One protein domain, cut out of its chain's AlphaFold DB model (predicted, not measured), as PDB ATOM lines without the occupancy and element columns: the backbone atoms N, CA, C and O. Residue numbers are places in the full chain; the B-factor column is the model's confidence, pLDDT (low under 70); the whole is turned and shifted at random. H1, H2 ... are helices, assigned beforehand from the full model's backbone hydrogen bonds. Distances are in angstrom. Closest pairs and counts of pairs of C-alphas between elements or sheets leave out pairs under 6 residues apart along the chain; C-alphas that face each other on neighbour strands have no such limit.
ATOM      1  N   VAL A  11      51.464 -14.072 -58.605       79.81
ATOM      2  CA  VAL A  11      50.586 -14.488 -59.706       79.81
ATOM      3  C   VAL A  11      49.128 -14.633 -59.250       79.81
ATOM      4  O   VAL A  11      48.218 -14.232 -59.970       79.81
ATOM      5  N   ALA A  12      48.888 -15.165 -58.050       76.81
ATOM      6  CA  ALA A  12      47.544 -15.315 -57.497       76.81
ATOM      7  C   ALA A  12      46.938 -13.959 -57.106       76.81
ATOM      8  O   ALA A  12      45.758 -13.722 -57.354       76.81
ATOM      9  N   LEU A  13      47.747 -13.045 -56.560       80.50
ATOM     10  CA  LEU A  13      47.308 -11.677 -56.267       80.50
ATOM     11  C   LEU A  13      46.949 -10.916 -57.551       80.50
ATOM     12  O   LEU A  13      45.902 -10.273 -57.611       80.50
ATOM     13  N   ASN A  14      47.761 -11.061 -58.599       87.00
ATOM     14  CA  ASN A  14      47.483 -10.464 -59.905       87.00
ATOM     15  C   ASN A  14      46.230 -11.057 -60.565       87.00
ATOM     16  O   ASN A  14      45.477 -10.322 -61.200       87.00
ATOM     17  N   ALA A  15      45.965 -12.355 -60.388       85.38
ATOM     18  CA  ALA A  15      44.744 -12.991 -60.884       85.38
ATOM     19  C   ALA A  15      43.485 -12.464 -60.173       85.38
ATOM     20  O   ALA A  15      42.499 -12.147 -60.835       85.38
ATOM     21  N   ILE A  16      43.536 -12.303 -58.844       85.25
ATOM     22  CA  ILE A  16      42.438 -11.710 -58.059       85.25
ATOM     23  C   ILE A  16      42.191 -10.261 -58.491       85.25
ATOM     24  O   ILE A  16      41.045  -9.839 -58.645       85.25
ATOM     25  N   TRP A  17      43.264  -9.499 -58.719       87.06
ATOM     26  CA  TRP A  17      43.161  -8.125 -59.199       87.06
ATOM     27  C   TRP A  17      42.543  -8.046 -60.599       87.06
ATOM     28  O   TRP A  17      41.645  -7.237 -60.825       87.06
ATOM     29  N   ALA A  18      42.958  -8.916 -61.522       89.12
ATOM     30  CA  ALA A  18      42.374  -8.987 -62.860       89.12
ATOM     31  C   ALA A  18      40.871  -9.317 -62.811       89.12
ATOM     32  O   ALA A  18      40.072  -8.639 -63.455       89.12
ATOM     33  N   GLU A  19      40.471 -10.288 -61.981       88.88
ATOM     34  CA  GLU A  19      39.060 -10.640 -61.781       88.88
ATOM     35  C   GLU A  19      38.248  -9.461 -61.218       88.88
ATOM     36  O   GLU A  19      37.105  -9.224 -61.620       88.88
ATOM     37  N   HIS A  20      38.836  -8.699 -60.293       88.06
ATOM     38  CA  HIS A  20      38.207  -7.510 -59.730       88.06
ATOM     39  C   HIS A  20      37.996  -6.418 -60.788       88.06
ATOM     40  O   HIS A  20      36.883  -5.907 -60.921       88.06
ATOM     41  N   VAL A  21      39.022  -6.120 -61.589       88.94
ATOM     42  CA  VAL A  21      38.949  -5.120 -62.668       88.94
ATOM     43  C   VAL A  21      37.912  -5.512 -63.727       88.94
ATOM     44  O   VAL A  21      37.142  -4.663 -64.184       88.94
ATOM     45  N   ASP A  22      37.830  -6.794 -64.090       87.69
ATOM     46  CA  ASP A  22      36.822  -7.277 -65.039       87.69
ATOM     47  C   ASP A  22      35.394  -7.132 -64.493       87.69
ATOM     48  O   ASP A  22      34.484  -6.736 -65.231       87.69
ATOM     49  N   LYS A  23      35.191  -7.375 -63.191       84.75
ATOM     50  CA  LYS A  23      33.907  -7.126 -62.518       84.75
ATOM     51  C   LYS A  23      33.551  -5.642 -62.528       84.75
ATOM     52  O   LYS A  23      32.432  -5.296 -62.898       84.75
ATOM     53  N   GLU A  24      34.482  -4.754 -62.190       81.31
ATOM     54  CA  GLU A  24      34.229  -3.306 -62.217       81.31
ATOM     55  C   GLU A  24      33.889  -2.799 -63.624       81.31
ATOM     56  O   GLU A  24      32.967  -1.995 -63.799       81.31
ATOM     57  N   LYS A  25      34.563  -3.323 -64.654       82.06
ATOM     58  CA  LYS A  25      34.288  -2.986 -66.055       82.06
ATOM     59  C   LYS A  25      32.860  -3.344 -66.481       82.06
ATOM     60  O   LYS A  25      32.272  -2.619 -67.286       82.06
ATOM     61  N   GLN A  26      32.280  -4.418 -65.940       75.06
ATOM     62  CA  GLN A  26      30.878  -4.775 -66.200       75.06
ATOM     63  C   GLN A  26      29.897  -3.746 -65.619       75.06
ATOM     64  O   GLN A  26      28.886  -3.445 -66.256       75.06
ATOM     65  N   TYR A  27      30.207  -3.160 -64.460       68.56
ATOM     66  CA  TYR A  27      29.361  -2.148 -63.812       68.56
ATOM     67  C   TYR A  27      29.589  -0.723 -64.334       68.56
ATOM     68  O   TYR A  27      28.728   0.138 -64.156       68.56
ATOM     69  N   MET A  28      30.707  -0.475 -65.019       69.44
ATOM     70  CA  MET A  28      31.032   0.817 -65.631       69.44
ATOM     71  C   MET A  28      30.397   1.051 -67.009       69.44
ATOM     72  O   MET A  28      30.735   2.040 -67.656       69.44
ATOM     73  N   GLN A  29      29.476   0.205 -67.487       66.75
ATOM     74  CA  GLN A  29      28.743   0.518 -68.718       66.75
ATOM     75  C   GLN A  29      27.873   1.770 -68.498       66.75
ATOM     76  O   GLN A  29      26.888   1.703 -67.754       66.75
ATOM     77  N   PRO A  30      28.194   2.924 -69.122       63.62
ATOM     78  CA  PRO A  30      27.369   4.110 -68.971       63.62
ATOM     79  C   PRO A  30      26.000   3.810 -69.578       63.62
ATOM     80  O   PRO A  30      25.897   3.349 -70.718       63.62
ATOM     81  N   LYS A  31      24.929   4.058 -68.819       60.53
ATOM     82  CA  LYS A  31      23.569   3.924 -69.345       60.53
ATOM     83  C   LYS A  31      23.423   4.876 -70.535       60.53
ATOM     84  O   LYS A  31      23.343   6.087 -70.360       60.53
ATOM     85  N   THR A  32      23.360   4.326 -71.745       59.06
ATOM     86  CA  THR A  32      23.163   5.088 -72.993       59.06
ATOM     87  C   THR A  32      21.779   5.728 -73.077       59.06
ATOM     88  O   THR A  32      21.556   6.646 -73.861       59.06
ATOM     89  N   LYS A  33      20.845   5.264 -72.242       59.06
ATOM     90  CA  LYS A  33      19.535   5.874 -72.035       59.06
ATOM     91  C   LYS A  33      19.536   6.601 -70.699       59.06
ATOM     92  O   LYS A  33      19.641   5.975 -69.642       59.06
ATOM     93  N   PHE A  34      19.383   7.920 -70.759       55.16
ATOM     94  CA  PHE A  34      19.125   8.736 -69.583       55.16
ATOM     95  C   PHE A  34      17.838   8.232 -68.920       55.16
ATOM     96  O   PHE A  34      16.761   8.279 -69.509       55.16
ATOM     97  N   THR A  35      17.964   7.688 -67.715       58.66
ATOM     98  CA  THR A  35      16.822   7.292 -66.891       58.66
ATOM     99  C   THR A  35      16.901   8.132 -65.632       58.66
ATOM    100  O   THR A  35      17.816   7.958 -64.828       58.66
ATOM    101  N   CYS A  36      15.984   9.093 -65.486       52.28
ATOM    102  CA  CYS A  36      15.793   9.761 -64.205       52.28
ATOM    103  C   CYS A  36      15.515   8.680 -63.164       52.28
ATOM    104  O   CYS A  36      14.690   7.794 -63.395       52.28
ATOM    105  N   ASN A  37      16.234   8.734 -62.046       47.44
ATOM    106  CA  ASN A  37      16.003   7.856 -60.912       47.44
ATOM    107  C   ASN A  37      14.498   7.878 -60.571       47.44
ATOM    108  O   ASN A  37      13.984   8.955 -60.271       47.44
ATOM    109  N   PRO A  38      13.775   6.743 -60.616       51.25
ATOM    110  CA  PRO A  38      12.344   6.713 -60.316       51.25
ATOM    111  C   PRO A  38      12.034   7.050 -58.847       51.25
ATOM    112  O   PRO A  38      10.874   7.231 -58.497       51.25
ATOM    113  N   MET A  39      13.060   7.184 -57.995       45.72
ATOM    114  CA  MET A  39      12.971   7.808 -56.672       45.72
ATOM    115  C   MET A  39      13.207   9.329 -56.691       45.72
ATOM    116  O   MET A  39      13.644   9.906 -55.697       45.72
ATOM    117  N   SER A  40      12.879  10.028 -57.780       44.38
ATOM    118  CA  SER A  40      12.522  11.443 -57.668       44.38
ATOM    119  C   SER A  40      11.173  11.535 -56.946       44.38
ATOM    120  O   SER A  40      10.115  11.535 -57.572       44.38
ATOM    121  N   SER A  41      11.257  11.498 -55.614       44.53
ATOM    122  CA  SER A  41      10.340  12.134 -54.668       44.53
ATOM    123  C   SER A  41       8.849  12.005 -54.997       44.53
ATOM    124  O   SER A  41       8.220  12.885 -55.584       44.53
ATOM    125  N   VAL A  42       8.234  10.958 -54.445       48.22
ATOM    126  CA  VAL A  42       6.783  10.939 -54.178       48.22
ATOM    127  C   VAL A  42       6.352  12.217 -53.427       48.22
ATOM    128  O   VAL A  42       5.240  12.694 -53.615       48.22
ATOM    129  N   GLU A  43       7.264  12.836 -52.670       48.50
ATOM    130  CA  GLU A  43       7.080  14.115 -51.975       48.50
ATOM    131  C   GLU A  43       7.088  15.366 -52.878       48.50
ATOM    132  O   GLU A  43       6.618  16.411 -52.447       48.50
ATOM    133  N   MET A  44       7.583  15.305 -54.124       43.69
ATOM    134  CA  MET A  44       7.545  16.458 -55.048       43.69
ATOM    135  C   MET A  44       6.338  16.433 -55.988       43.69
ATOM    136  O   MET A  44       6.136  17.375 -56.757       43.69
ATOM    137  N   ASN A  45       5.496  15.399 -55.921       46.25
ATOM    138  CA  ASN A  45       4.223  15.384 -56.626       46.25
ATOM    139  C   ASN A  45       3.132  15.986 -55.728       46.25
ATOM    140  O   ASN A  45       2.318  15.275 -55.143       46.25
ATOM    141  N   ASN A  46       3.120  17.319 -55.629       43.69
ATOM    142  CA  ASN A  46       2.075  18.110 -54.967       43.69
ATOM    143  C   ASN A  46       0.734  18.076 -55.739       43.69
ATOM    144  O   ASN A  46       0.169  19.112 -56.081       43.69
ATOM    145  N   GLY A  47       0.225  16.881 -56.050       45.16
ATOM    146  CA  GLY A  47      -1.167  16.651 -56.448       45.16
ATOM    147  C   GLY A  47      -1.640  17.271 -57.770       45.16
ATOM    148  O   GLY A  47      -2.838  17.236 -58.036       45.16
ATOM    149  N   LEU A  48      -0.754  17.822 -58.608       46.16
ATOM    150  CA  LEU A  48      -1.129  18.578 -59.819       46.16
ATOM    151  C   LEU A  48      -0.339  18.194 -61.088       46.16
ATOM    152  O   LEU A  48      -0.396  18.894 -62.097       46.16
ATOM    153  N   GLY A  49       0.371  17.062 -61.082       39.72
ATOM    154  CA  GLY A  49       1.151  16.585 -62.227       39.72
ATOM    155  C   GLY A  49       0.446  15.500 -63.044       39.72
ATOM    156  O   GLY A  49       0.512  14.332 -62.690       39.72
ATOM    157  N   SER A  50      -0.202  15.906 -64.139       39.28
ATOM    158  CA  SER A  50      -0.491  15.152 -65.375       39.28
ATOM    159  C   SER A  50      -0.781  13.638 -65.281       39.28
ATOM    160  O   SER A  50       0.117  12.807 -65.154       39.28
ATOM    161  N   ARG A  51      -2.052  13.262 -65.500       44.88
ATOM    162  CA  ARG A  51      -2.520  11.886 -65.771       44.88
ATOM    163  C   ARG A  51      -2.084  11.389 -67.160       44.88
ATOM    164  O   ARG A  51      -2.918  10.975 -67.963       44.88
ATOM    165  N   VAL A  52      -0.791  11.412 -67.464       44.78
ATOM    166  CA  VAL A  52      -0.285  10.569 -68.550       44.78
ATOM    167  C   VAL A  52      -0.107   9.180 -67.950       44.78
ATOM    168  O   VAL A  52       0.635   9.050 -66.972       44.78
ATOM    169  N   PRO A  53      -0.764   8.133 -68.477       43.03
ATOM    170  CA  PRO A  53      -0.400   6.777 -68.133       43.03
ATOM    171  C   PRO A  53       0.949   6.542 -68.804       43.03
ATOM    172  O   PRO A  53       1.034   6.013 -69.910       43.03
ATOM    173  N   PHE A  54       2.026   6.982 -68.160       39.34
ATOM    174  CA  PHE A  54       3.303   6.362 -68.416       39.34
ATOM    175  C   PHE A  54       3.113   4.918 -67.975       39.34
ATOM    176  O   PHE A  54       3.148   4.597 -66.789       39.34
ATOM    177  N   VAL A  55       2.864   4.055 -68.957       42.56
ATOM    178  CA  VAL A  55       3.246   2.652 -68.893       42.56
ATOM    179  C   VAL A  55       4.769   2.674 -68.826       42.56
ATOM    180  O   VAL A  55       5.475   2.438 -69.799       42.56
ATOM    181  N   THR A  56       5.297   3.083 -67.675       43.09
ATOM    182  CA  THR A  56       6.566   2.554 -67.246       43.09
ATOM    183  C   THR A  56       6.259   1.087 -67.054       43.09
ATOM    184  O   THR A  56       5.445   0.720 -66.202       43.09
ATOM    185  N   ASP A  57       6.844   0.245 -67.907       42.22
ATOM    186  CA  ASP A  57       7.072  -1.138 -67.531       42.22
ATOM    187  C   ASP A  57       7.563  -1.060 -66.097       42.22
ATOM    188  O   ASP A  57       8.607  -0.453 -65.825       42.22
ATOM    189  N   LYS A  58       6.740  -1.534 -65.153       47.09
ATOM    190  CA  LYS A  58       7.207  -1.695 -63.788       47.09
ATOM    191  C   LYS A  58       8.474  -2.497 -63.984       47.09
ATOM    192  O   LYS A  58       8.394  -3.617 -64.488       47.09
ATOM    193  N   VAL A  59       9.623  -1.898 -63.676       46.41
ATOM    194  CA  VAL A  59      10.893  -2.607 -63.588       46.41
ATOM    195  C   VAL A  59      10.702  -3.488 -62.368       46.41
ATOM    196  O   VAL A  59      11.025  -3.137 -61.237       46.41
ATOM    197  N   GLY A  60       9.936  -4.546 -62.604       40.81
ATOM    198  CA  GLY A  60       9.495  -5.490 -61.633       40.81
ATOM    199  C   GLY A  60      10.773  -6.156 -61.232       40.81
ATOM    200  O   GLY A  60      11.390  -6.868 -62.021       40.81
ATOM    201  N   TYR A  61      11.155  -5.916 -59.992       47.31
ATOM    202  CA  TYR A  61      11.717  -6.975 -59.197       47.31
ATOM    203  C   TYR A  61      10.717  -8.134 -59.301       47.31
ATOM    204  O   TYR A  61       9.752  -8.215 -58.544       47.31
ATOM    205  N   ALA A  62      10.832  -8.936 -60.361       49.12
ATOM    206  CA  ALA A  62      10.162 -10.208 -60.429       49.12
ATOM    207  C   ALA A  62      10.833 -10.980 -59.297       49.12
ATOM    208  O   ALA A  62      12.048 -11.194 -59.386       49.12
ATOM    209  N   PRO A  63      10.122 -11.297 -58.198       54.47
ATOM    210  CA  PRO A  63      10.721 -12.151 -57.193       54.47
ATOM    211  C   PRO A  63      11.196 -13.401 -57.940       54.47
ATOM    212  O   PRO A  63      10.449 -13.886 -58.805       54.47
ATOM    213  N   PRO A  64      12.444 -13.854 -57.726       52.62
ATOM    214  CA  PRO A  64      12.920 -15.070 -58.363       52.62
ATOM    215  C   PRO A  64      11.847 -16.146 -58.175       52.62
ATOM    216  O   PRO A  64      11.384 -16.389 -57.064       52.62
ATOM    217  N   LYS A  65      11.363 -16.708 -59.292       54.84
ATOM    218  CA  LYS A  65      10.312 -17.743 -59.297       54.84
ATOM    219  C   LYS A  65      10.781 -19.045 -58.649       54.84
ATOM    220  O   LYS A  65       9.970 -19.933 -58.414       54.84
ATOM    221  N   GLU A  66      12.074 -19.155 -58.389       56.38
ATOM    222  CA  GLU A  66      12.657 -20.220 -57.603       56.38
ATOM    223  C   GLU A  66      12.449 -19.881 -56.129       56.38
ATOM    224  O   GLU A  66      13.115 -19.015 -55.561       56.38
ATOM    225  N   THR A  67      11.482 -20.560 -55.515       59.50
ATOM    226  CA  THR A  67      11.450 -20.720 -54.067       59.50
ATOM    227  C   THR A  67      12.741 -21.428 -53.680       59.50
ATOM    228  O   THR A  67      12.876 -22.634 -53.876       59.50
ATOM    229  N   VAL A  68      13.725 -20.666 -53.212       61.28
ATOM    230  CA  VAL A  68      14.890 -21.244 -52.550       61.28
ATOM    231  C   VAL A  68      14.347 -21.911 -51.291       61.28
ATOM    232  O   VAL A  68      13.830 -21.214 -50.419       61.28
ATOM    233  N   ASP A  69      14.417 -23.243 -51.226       61.47
ATOM    234  CA  ASP A  69      14.216 -23.996 -49.986       61.47
ATOM    235  C   ASP A  69      15.371 -23.619 -49.053       61.47
ATOM    236  O   ASP A  69      16.430 -24.248 -49.011       61.47
ATOM    237  N   LEU A  70      15.198 -22.494 -48.363       59.03
ATOM    238  CA  LEU A  70      15.954 -22.198 -47.165       59.03
ATOM    239  C   LEU A  70      15.488 -23.264 -46.177       59.03
ATOM    240  O   LEU A  70      14.334 -23.236 -45.757       59.03
ATOM    241  N   GLY A  71      16.337 -24.258 -45.903       66.12
ATOM    242  CA  GLY A  71      16.062 -25.261 -44.872       66.12
ATOM    243  C   GLY A  71      15.771 -24.608 -43.514       66.12
ATOM    244  O   GLY A  71      15.816 -23.385 -43.399       66.12
ATOM    245  N   ASP A  72      15.509 -25.419 -42.485       73.81
ATOM    246  CA  ASP A  72      15.208 -24.976 -41.107       73.81
ATOM    247  C   ASP A  72      16.418 -24.299 -40.420       73.81
ATOM    248  O   ASP A  72      16.914 -24.740 -39.382       73.81
ATOM    249  N   ASP A  73      16.940 -23.229 -41.015       78.56
ATOM    250  CA  ASP A  73      17.958 -22.378 -40.438       78.56
ATOM    251  C   ASP A  73      17.260 -21.397 -39.479       78.56
ATOM    252  O   ASP A  73      16.482 -20.534 -39.918       78.56
ATOM    253  N   PRO A  74      17.492 -21.523 -38.159       81.31
ATOM    254  CA  PRO A  74      16.835 -20.687 -37.164       81.31
ATOM    255  C   PRO A  74      17.109 -19.192 -37.374       81.31
ATOM    256  O   PRO A  74      16.247 -18.370 -37.047       81.31
ATOM    257  N   ASP A  75      18.248 -18.826 -37.971       81.00
ATOM    258  CA  ASP A  75      18.606 -17.426 -38.216       81.00
ATOM    259  C   ASP A  75      17.760 -16.823 -39.348       81.00
ATOM    260  O   ASP A  75      17.287 -15.686 -39.250       81.00
ATOM    261  N   VAL A  76      17.485 -17.600 -40.400       79.50
ATOM    262  CA  VAL A  76      16.605 -17.178 -41.503       79.50
ATOM    263  C   VAL A  76      15.179 -16.997 -40.997       79.50
ATOM    264  O   VAL A  76      14.543 -15.981 -41.293       79.50
ATOM    265  N   HIS A  77      14.685 -17.939 -40.190       81.25
ATOM    266  CA  HIS A  77      13.366 -17.821 -39.575       81.25
ATOM    267  C   HIS A  77      13.261 -16.581 -38.689       81.25
ATOM    268  O   HIS A  77      12.266 -15.862 -38.784       81.25
ATOM    269  N   ALA A  78      14.288 -16.274 -37.892       83.00
ATOM    270  CA  ALA A  78      14.312 -15.074 -37.061       83.00
ATOM    271  C   ALA A  78      14.255 -13.784 -37.898       83.00
ATOM    272  O   ALA A  78      13.515 -12.858 -37.558       83.00
ATOM    273  N   VAL A  79      14.976 -13.726 -39.023       84.56
ATOM    274  CA  VAL A  79      14.955 -12.564 -39.928       84.56
ATOM    275  C   VAL A  79      13.595 -12.408 -40.606       84.56
ATOM    276  O   VAL A  79      13.030 -11.310 -40.611       84.56
ATOM    277  N   VAL A  80      13.039 -13.490 -41.155       84.38
ATOM    278  CA  VAL A  80      11.718 -13.470 -41.807       84.38
ATOM    279  C   VAL A  80      10.635 -13.085 -40.803       84.38
ATOM    280  O   VAL A  80       9.810 -12.214 -41.088       84.38
ATOM    281  N   GLN A  81      10.675 -13.670 -39.607       84.19
ATOM    282  CA  GLN A  81       9.750 -13.348 -38.530       84.19
ATOM    283  C   GLN A  81       9.891 -11.883 -38.101       84.19
ATOM    284  O   GLN A  81       8.888 -11.182 -37.999       84.19
ATOM    285  N   GLY A  82      11.119 -11.371 -37.981       86.25
ATOM    286  CA  GLY A  82      11.385  -9.958 -37.707       86.25
ATOM    287  C   GLY A  82      10.804  -9.015 -38.767       86.25
ATOM    288  O   GLY A  82      10.226  -7.980 -38.424       86.25
ATOM    289  N   LEU A  83      10.879  -9.378 -40.052       86.19
ATOM    290  CA  LEU A  83      10.284  -8.603 -41.150       86.19
ATOM    291  C   LEU A  83       8.750  -8.629 -41.125       86.19
ATOM    292  O   LEU A  83       8.110  -7.600 -41.360       86.19
ATOM    293  N   LEU A  84       8.154  -9.784 -40.824       85.25
ATOM    294  CA  LEU A  84       6.703  -9.919 -40.671       85.25
ATOM    295  C   LEU A  84       6.200  -9.141 -39.452       85.25
ATOM    296  O   LEU A  84       5.186  -8.438 -39.521       85.25
ATOM    297  N   ASP A  85       6.944  -9.207 -38.352       86.31
ATOM    298  CA  ASP A  85       6.618  -8.525 -37.111       86.31
ATOM    299  C   ASP A  85       6.890  -7.028 -37.191       86.31
ATOM    300  O   ASP A  85       6.242  -6.276 -36.472       86.31
ATOM    301  N   ALA A  86       7.754  -6.539 -38.088       85.31
ATOM    302  CA  ALA A  86       8.034  -5.110 -38.259       85.31
ATOM    303  C   ALA A  86       6.754  -4.269 -38.415       85.31
ATOM    304  O   ALA A  86       6.657  -3.192 -37.824       85.31
ATOM    305  N   ARG A  87       5.746  -4.803 -39.118       87.00
ATOM    306  CA  ARG A  87       4.457  -4.134 -39.369       87.00
ATOM    307  C   ARG A  87       3.461  -4.215 -38.210       87.00
ATOM    308  O   ARG A  87       2.479  -3.476 -38.216       87.00
ATOM    309  N   LYS A  88       3.666  -5.115 -37.247       88.12
ATOM    310  CA  LYS A  88       2.744  -5.289 -36.118       88.12
ATOM    311  C   LYS A  88       2.886  -4.133 -35.117       88.12
ATOM    312  O   LYS A  88       3.978  -3.578 -34.974       88.12
ATOM    313  N   PRO A  89       1.817  -3.761 -34.395       89.19
ATOM    314  CA  PRO A  89       1.930  -2.822 -33.285       89.19
ATOM    315  C   PRO A  89       2.745  -3.443 -32.132       89.19
ATOM    316  O   PRO A  89       2.715  -4.663 -31.969       89.19
ATOM    317  N   PRO A  90       3.441  -2.641 -31.302       90.44
ATOM    318  CA  PRO A  90       4.251  -3.144 -30.186       90.44
ATOM    319  C   PRO A  90       3.500  -4.080 -29.225       90.44
ATOM    320  O   PRO A  90       4.063  -5.089 -28.821       90.44
ATOM    321  N   GLN A  91       2.219  -3.808 -28.954       90.06
ATOM    322  CA  GLN A  91       1.343  -4.652 -28.124       90.06
ATOM    323  C   GLN A  91       1.169  -6.085 -28.652       90.06
ATOM    324  O   GLN A  91       0.857  -6.988 -27.892       90.06
ATOM    325  N   ALA A  92       1.316  -6.294 -29.964       89.25
ATOM    326  CA  ALA A  92       1.224  -7.617 -30.577       89.25
ATOM    327  C   ALA A  92       2.593  -8.312 -30.681       89.25
ATOM    328  O   ALA A  92       2.645  -9.476 -31.072       89.25
ATOM    329  N   LYS A  93       3.692  -7.594 -30.400       90.31
ATOM    330  CA  LYS A  93       5.063  -8.129 -30.423       90.31
ATOM    331  C   LYS A  93       5.564  -8.505 -29.033       90.31
ATOM    332  O   LYS A  93       6.336  -9.447 -28.918       90.31
ATOM    333  N   TYR A  94       5.168  -7.750 -28.010       90.81
ATOM    334  CA  TYR A  94       5.665  -7.907 -26.646       90.81
ATOM    335  C   TYR A  94       4.508  -7.920 -25.650       90.81
ATOM    336  O   TYR A  94       3.537  -7.187 -25.824       90.81
ATOM    337  N   ASP A  95       4.657  -8.695 -24.577       93.44
ATOM    338  CA  ASP A  95       3.653  -8.783 -23.509       93.44
ATOM    339  C   ASP A  95       3.599  -7.508 -22.646       93.44
ATOM    340  O   ASP A  95       2.565  -7.176 -22.066       93.44
ATOM    341  N   ALA A  96       4.711  -6.770 -22.572       93.62
ATOM    342  CA  ALA A  96       4.867  -5.561 -21.769       93.62
ATOM    343  C   ALA A  96       5.745  -4.518 -22.490       93.62
ATOM    344  O   ALA A  96       6.585  -4.895 -23.318       93.62
ATOM    345  N   PRO A  97       5.594  -3.212 -22.184       94.88
ATOM    346  CA  PRO A  97       6.448  -2.176 -22.755       94.88
ATOM    347  C   PRO A  97       7.893  -2.374 -22.292       94.88
ATOM    348  O   PRO A  97       8.171  -2.485 -21.100       94.88
ATOM    349  N   MET A  98       8.826  -2.391 -23.241       94.25
ATOM    350  CA  MET A  98      10.256  -2.551 -22.948       94.25
ATOM    351  C   MET A  98      10.954  -1.216 -22.678       94.25
ATOM    352  O   MET A  98      12.018  -1.180 -22.066       94.25
ATOM    353  N   THR A  99      10.393  -0.111 -23.174       93.56
ATOM    354  CA  THR A  99      10.972   1.230 -23.049       93.56
ATOM    355  C   THR A  99       9.941   2.213 -22.509       93.56
ATOM    356  O   THR A  99       8.741   2.065 -22.739       93.56
ATOM    357  N   SER A 100      10.410   3.274 -21.855       92.44
ATOM    358  CA  SER A 100       9.546   4.362 -21.369       92.44
ATOM    359  C   SER A 100       8.767   5.042 -22.500       92.44
ATOM    360  O   SER A 100       7.623   5.446 -22.326       92.44
ATOM    361  N   ALA A 101       9.348   5.120 -23.701       90.06
ATOM    362  CA  ALA A 101       8.647   5.622 -24.880       90.06
ATOM    363  C   ALA A 101       7.471   4.716 -25.293       90.06
ATOM    364  O   ALA A 101       6.433   5.218 -25.718       90.06
ATOM    365  N   GLN A 102       7.616   3.392 -25.156       93.25
ATOM    366  CA  GLN A 102       6.523   2.451 -25.407       93.25
ATOM    367  C   GLN A 102       5.434   2.550 -24.337       93.25
ATOM    368  O   GLN A 102       4.266   2.410 -24.681       93.25
ATOM    369  N   GLU A 103       5.790   2.839 -23.083       92.31
ATOM    370  CA  GLU A 103       4.845   2.977 -21.967       92.31
ATOM    371  C   GLU A 103       3.787   4.064 -22.223       92.31
ATOM    372  O   GLU A 103       2.592   3.810 -22.073       92.31
ATOM    373  N   VAL A 104       4.204   5.242 -22.708       89.25
ATOM    374  CA  VAL A 104       3.311   6.395 -22.960       89.25
ATOM    375  C   VAL A 104       2.211   6.078 -23.986       89.25
ATOM    376  O   VAL A 104       1.115   6.629 -23.915       89.25
ATOM    377  N   GLY A 105       2.481   5.172 -24.928       86.88
ATOM    378  CA  GLY A 105       1.531   4.732 -25.951       86.88
ATOM    379  C   GLY A 105       1.018   3.307 -25.756       86.88
ATOM    380  O   GLY A 105       0.348   2.791 -26.651       86.88
ATOM    381  N   TRP A 106       1.339   2.649 -24.635       92.06
ATOM    382  CA  TRP A 106       1.069   1.219 -24.482       92.06
ATOM    383  C   TRP A 106      -0.415   0.915 -24.350       92.06
ATOM    384  O   TRP A 106      -0.842  -0.148 -24.762       92.06
ATOM    385  N   ASN A 107      -1.216   1.838 -23.819       88.75
ATOM    386  CA  ASN A 107      -2.668   1.710 -23.738       88.75
ATOM    387  C   ASN A 107      -3.321   2.848 -24.526       88.75
ATOM    388  O   ASN A 107      -3.705   3.872 -23.970       88.75
ATOM    389  N   THR A 108      -3.431   2.675 -25.845       84.88
ATOM    390  CA  THR A 108      -4.043   3.672 -26.743       84.88
ATOM    391  C   THR A 108      -5.554   3.790 -26.570       84.88
ATOM    392  O   THR A 108      -6.138   4.829 -26.877       84.88
ATOM    393  N   THR A 109      -6.200   2.728 -26.086       84.06
ATOM    394  CA  THR A 109      -7.641   2.733 -25.847       84.06
ATOM    395  C   THR A 109      -7.904   3.343 -24.473       84.06
ATOM    396  O   THR A 109      -7.404   2.815 -23.477       84.06
ATOM    397  N   PRO A 110      -8.663   4.447 -24.381       83.94
ATOM    398  CA  PRO A 110      -8.946   5.067 -23.098       83.94
ATOM    399  C   PRO A 110      -9.735   4.095 -22.216       83.94
ATOM    400  O   PRO A 110     -10.737   3.525 -22.647       83.94
ATOM    401  N   LEU A 111      -9.298   3.929 -20.965       85.81
ATOM    402  CA  LEU A 111      -9.953   3.049 -19.987       85.81
ATOM    403  C   LEU A 111     -11.389   3.492 -19.671       85.81
ATOM    404  O   LEU A 111     -12.232   2.679 -19.302       85.81
ATOM    405  N   ALA A 112     -11.668   4.787 -19.822       89.06
ATOM    406  CA  ALA A 112     -12.995   5.355 -19.670       89.06
ATOM    407  C   ALA A 112     -13.595   5.673 -21.041       89.06
ATOM    408  O   ALA A 112     -12.964   6.319 -21.881       89.06
ATOM    409  N   ALA A 113     -14.854   5.276 -21.240       88.31
ATOM    410  CA  ALA A 113     -15.597   5.679 -22.422       88.31
ATOM    411  C   ALA A 113     -15.690   7.220 -22.473       88.31
ATOM    412  O   ALA A 113     -16.057   7.849 -21.475       88.31
ATOM    413  N   PRO A 114     -15.375   7.854 -23.615       85.56
ATOM    414  CA  PRO A 114     -15.408   9.305 -23.720       85.56
ATOM    415  C   PRO A 114     -16.835   9.822 -23.517       85.56
ATOM    416  O   PRO A 114     -17.768   9.391 -24.202       85.56
ATOM    417  N   ASN A 115     -16.993  10.757 -22.581       91.12
ATOM    418  CA  ASN A 115     -18.291  11.290 -22.185       91.12
ATOM    419  C   ASN A 115     -18.967  12.010 -23.371       91.12
ATOM    420  O   ASN A 115     -18.390  12.961 -23.905       91.12
ATOM    421  N   PRO A 116     -20.188  11.611 -23.778       89.00
ATOM    422  CA  PRO A 116     -20.872  12.201 -24.928       89.00
ATOM    423  C   PRO A 116     -21.142  13.701 -24.765       89.00
ATOM    424  O   PRO A 116     -21.216  14.406 -25.765       89.00
ATOM    425  N   ARG A 117     -21.227  14.209 -23.528       90.12
ATOM    426  CA  ARG A 117     -21.467  15.635 -23.253       90.12
ATOM    427  C   ARG A 117     -20.317  16.542 -23.693       90.12
ATOM    428  O   ARG A 117     -20.561  17.719 -23.910       90.12
ATOM    429  N   PHE A 118     -19.102  16.004 -23.813       87.31
ATOM    430  CA  PHE A 118     -17.895  16.759 -24.172       87.31
ATOM    431  C   PHE A 118     -17.352  16.396 -25.560       87.31
ATOM    432  O   PHE A 118     -16.282  16.859 -25.954       87.31
ATOM    433  N   LYS A 119     -18.069  15.563 -26.323       85.31
ATOM    434  CA  LYS A 119     -17.708  15.246 -27.708       85.31
ATOM    435  C   LYS A 119     -18.245  16.331 -28.635       85.31
ATOM    436  O   LYS A 119     -19.351  16.219 -29.155       85.31
ATOM    437  N   HIS A 120     -17.441  17.360 -28.862       85.88
ATOM    438  CA  HIS A 120     -17.726  18.389 -29.859       85.88
ATOM    439  C   HIS A 120     -16.792  18.187 -31.049       85.88
ATOM    440  O   HIS A 120     -15.640  18.610 -31.034       85.88
ATOM    441  N   GLY A 121     -17.272  17.469 -32.063       82.19
ATOM    442  CA  GLY A 121     -16.562  17.376 -33.333       82.19
ATOM    443  C   GLY A 121     -16.621  18.716 -34.061       82.19
ATOM    444  O   GLY A 121     -17.670  19.358 -34.090       82.19
ATOM    445  N   LEU A 122     -15.509  19.129 -34.665       85.88
ATOM    446  CA  LEU A 122     -15.531  20.207 -35.647       85.88
ATOM    447  C   LEU A 122     -16.217  19.666 -36.905       85.88
ATOM    448  O   LEU A 122     -15.641  18.858 -37.632       85.88
ATOM    449  N   ALA A 123     -17.462  20.072 -37.132       83.56
ATOM    450  CA  ALA A 123     -18.150  19.823 -38.390       83.56
ATOM    451  C   ALA A 123     -17.792  20.936 -39.380       83.56
ATOM    452  O   ALA A 123     -17.745  22.111 -39.009       83.56
ATOM    453  N   GLN A 124     -17.549  20.574 -40.639       86.31
ATOM    454  CA  GLN A 124     -17.455  21.569 -41.702       86.31
ATOM    455  C   GLN A 124     -18.800  22.292 -41.816       86.31
ATOM    456  O   GLN A 124     -19.848  21.662 -41.937       86.31
ATOM    457  N   GLY A 125     -18.766  23.619 -41.740       84.06
ATOM    458  CA  GLY A 125     -19.933  24.458 -41.977       84.06
ATOM    459  C   GLY A 125     -20.171  24.679 -43.469       84.06
ATOM    460  O   GLY A 125     -19.291  24.441 -44.303       84.06
ATOM    461  N   GLU A 126     -21.343  25.215 -43.804       81.94
ATOM    462  CA  GLU A 126     -21.738  25.504 -45.188       81.94
ATOM    463  C   GLU A 126     -20.709  26.382 -45.920       81.94
ATOM    464  O   GLU A 126     -20.340  26.093 -47.058       81.94
ATOM    465  N   SER A 127     -20.157  27.388 -45.233       79.62
ATOM    466  CA  SER A 127     -19.120  28.277 -45.771       79.62
ATOM    467  C   SER A 127     -17.833  27.537 -46.143       79.62
ATOM    468  O   SER A 127     -17.255  27.801 -47.195       79.62
ATOM    469  N   THR A 128     -17.400  26.577 -45.322       82.00
ATOM    470  CA  THR A 128     -16.206  25.760 -45.593       82.00
ATOM    471  C   THR A 128     -16.455  24.692 -46.658       82.00
ATOM    472  O   THR A 128     -15.536  24.337 -47.389       82.00
ATOM    473  N   SER A 129     -17.704  24.237 -46.804       83.94
ATOM    474  CA  SER A 129     -18.112  23.261 -47.824       83.94
ATOM    475  C   SER A 129     -18.391  23.879 -49.201       83.94
ATOM    476  O   SER A 129     -18.684  23.155 -50.153       83.94
ATOM    477  N   PHE A 130     -18.315  25.210 -49.338       80.50
ATOM    478  CA  PHE A 130     -18.672  25.900 -50.580       80.50
ATOM    479  C   PHE A 130     -17.833  25.424 -51.768       80.50
ATOM    480  O   PHE A 130     -18.393  25.138 -52.819       80.50
ATOM    481  N   ALA A 131     -16.513  25.291 -51.613       74.69
ATOM    482  CA  ALA A 131     -15.634  24.870 -52.704       74.69
ATOM    483  C   ALA A 131     -15.920  23.424 -53.156       74.69
ATOM    484  O   ALA A 131     -15.940  23.133 -54.353       74.69
ATOM    485  N   GLU A 132     -16.207  22.526 -52.213       78.50
ATOM    486  CA  GLU A 132     -16.583  21.140 -52.503       78.50
ATOM    487  C   GLU A 132     -17.961  21.065 -53.175       78.50
ATOM    488  O   GLU A 132     -18.128  20.439 -54.219       78.50
ATOM    489  N   THR A 133     -18.938  21.806 -52.652       78.75
ATOM    490  CA  THR A 133     -20.288  21.887 -53.227       78.75
ATOM    491  C   THR A 133     -20.273  22.533 -54.617       78.75
ATOM    492  O   THR A 133     -20.986  22.097 -55.521       78.75
ATOM    493  N   TYR A 134     -19.459  23.572 -54.812       75.75
ATOM    494  CA  TYR A 134     -19.290  24.264 -56.088       75.75
ATOM    495  C   TYR A 134     -18.659  23.338 -57.125       75.75
ATOM    496  O   TYR A 134     -19.194  23.188 -58.219       75.75
ATOM    497  N   THR A 135     -17.567  22.657 -56.774       73.94
ATOM    498  CA  THR A 135     -16.919  21.700 -57.680       73.94
ATOM    499  C   THR A 135     -17.833  20.527 -58.022       73.94
ATOM    500  O   THR A 135     -17.925  20.182 -59.195       73.94
ATOM    501  N   GLN A 136     -18.591  19.978 -57.068       76.50
ATOM    502  CA  GLN A 136     -19.588  18.938 -57.350       76.50
ATOM    503  C   GLN A 136     -20.670  19.421 -58.328       76.50
ATOM    504  O   GLN A 136     -20.934  18.739 -59.318       76.50
ATOM    505  N   LYS A 137     -21.246  20.614 -58.119       72.25
ATOM    506  CA  LYS A 137     -22.272  21.176 -59.020       72.25
ATOM    507  C   LYS A 137     -21.729  21.489 -60.419       72.25
ATOM    508  O   LYS A 137     -22.417  21.255 -61.405       72.25
ATOM    509  N   MET A 138     -20.486  21.957 -60.511       67.12
ATOM    510  CA  MET A 138     -19.848  22.331 -61.780       67.12
ATOM    511  C   MET A 138     -19.166  21.148 -62.488       67.12
ATOM    512  O   MET A 138     -18.837  21.249 -63.667       67.12
ATOM    513  N   SER A 139     -18.983  20.004 -61.813       60.66
ATOM    514  CA  SER A 139     -18.334  18.809 -62.379       60.66
ATOM    515  C   SER A 139     -19.119  18.128 -63.512       60.66
ATOM    516  O   SER A 139     -18.572  17.257 -64.186       60.66
ATOM    517  N   GLY A 140     -20.370  18.540 -63.757       54.31
ATOM    518  CA  GLY A 140     -21.184  18.115 -64.906       54.31
ATOM    519  C   GLY A 140     -21.668  19.253 -65.816       54.31
ATOM    520  O   GLY A 140     -22.100  18.988 -66.935       54.31
TER     521      GLY A 140
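This is residues 11 to 140 of the 154 residues of the protein "Hypothetical protein" of Chrysotila carterae (UniProt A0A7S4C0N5). Little regular structure: an open, strung-out chain with no core, H1 free at one end, H5 free at the other, and H2, H3 and H4 in succession between long unnamed stretches. The 130 printed residues have five named helices, H1 to H5, and no named strand; the class is all helix, with only 48 residues in named elements. The whole is extended, radius of gyration of the C-alphas 27.8 A, spanning 86 by 52 by 29 A.

H1, residues 11 to 27, touches no helix and stands free. H2, residues 74 to 86, and H3, residues 90 to 93, are close but not clearly touching; their closest C-alphas, of Asp 85 and Lys 93, are 6.9 A apart. H3 and H4, residues 100 to 104, are also close but not clearly touching, the closest C-alphas being those of Pro 90 and Gln 102, 7.7 A. H5, residues 130 to 138, stands free. Every O i to N i+4 pair is within hydrogen-bond range in H1, H2, H4 and H5; H3 is too short for one.

H1 begins at C-alpha 11 (50.586, -14.488, -59.706) and is 24.9 A long from first to last C-alpha, H2 17.9 A. H5, 11.8 A, ends at C-alpha 138 (-19.848, 22.331, -61.780).

The farthest C-alphas, of Val 11 and Arg 117, are 86.2 A apart. The printed part has no cut. The links H1 to H2 and H4 to H5 are long. Residues 27 to 71 and 138 to 140 have pLDDT under 70.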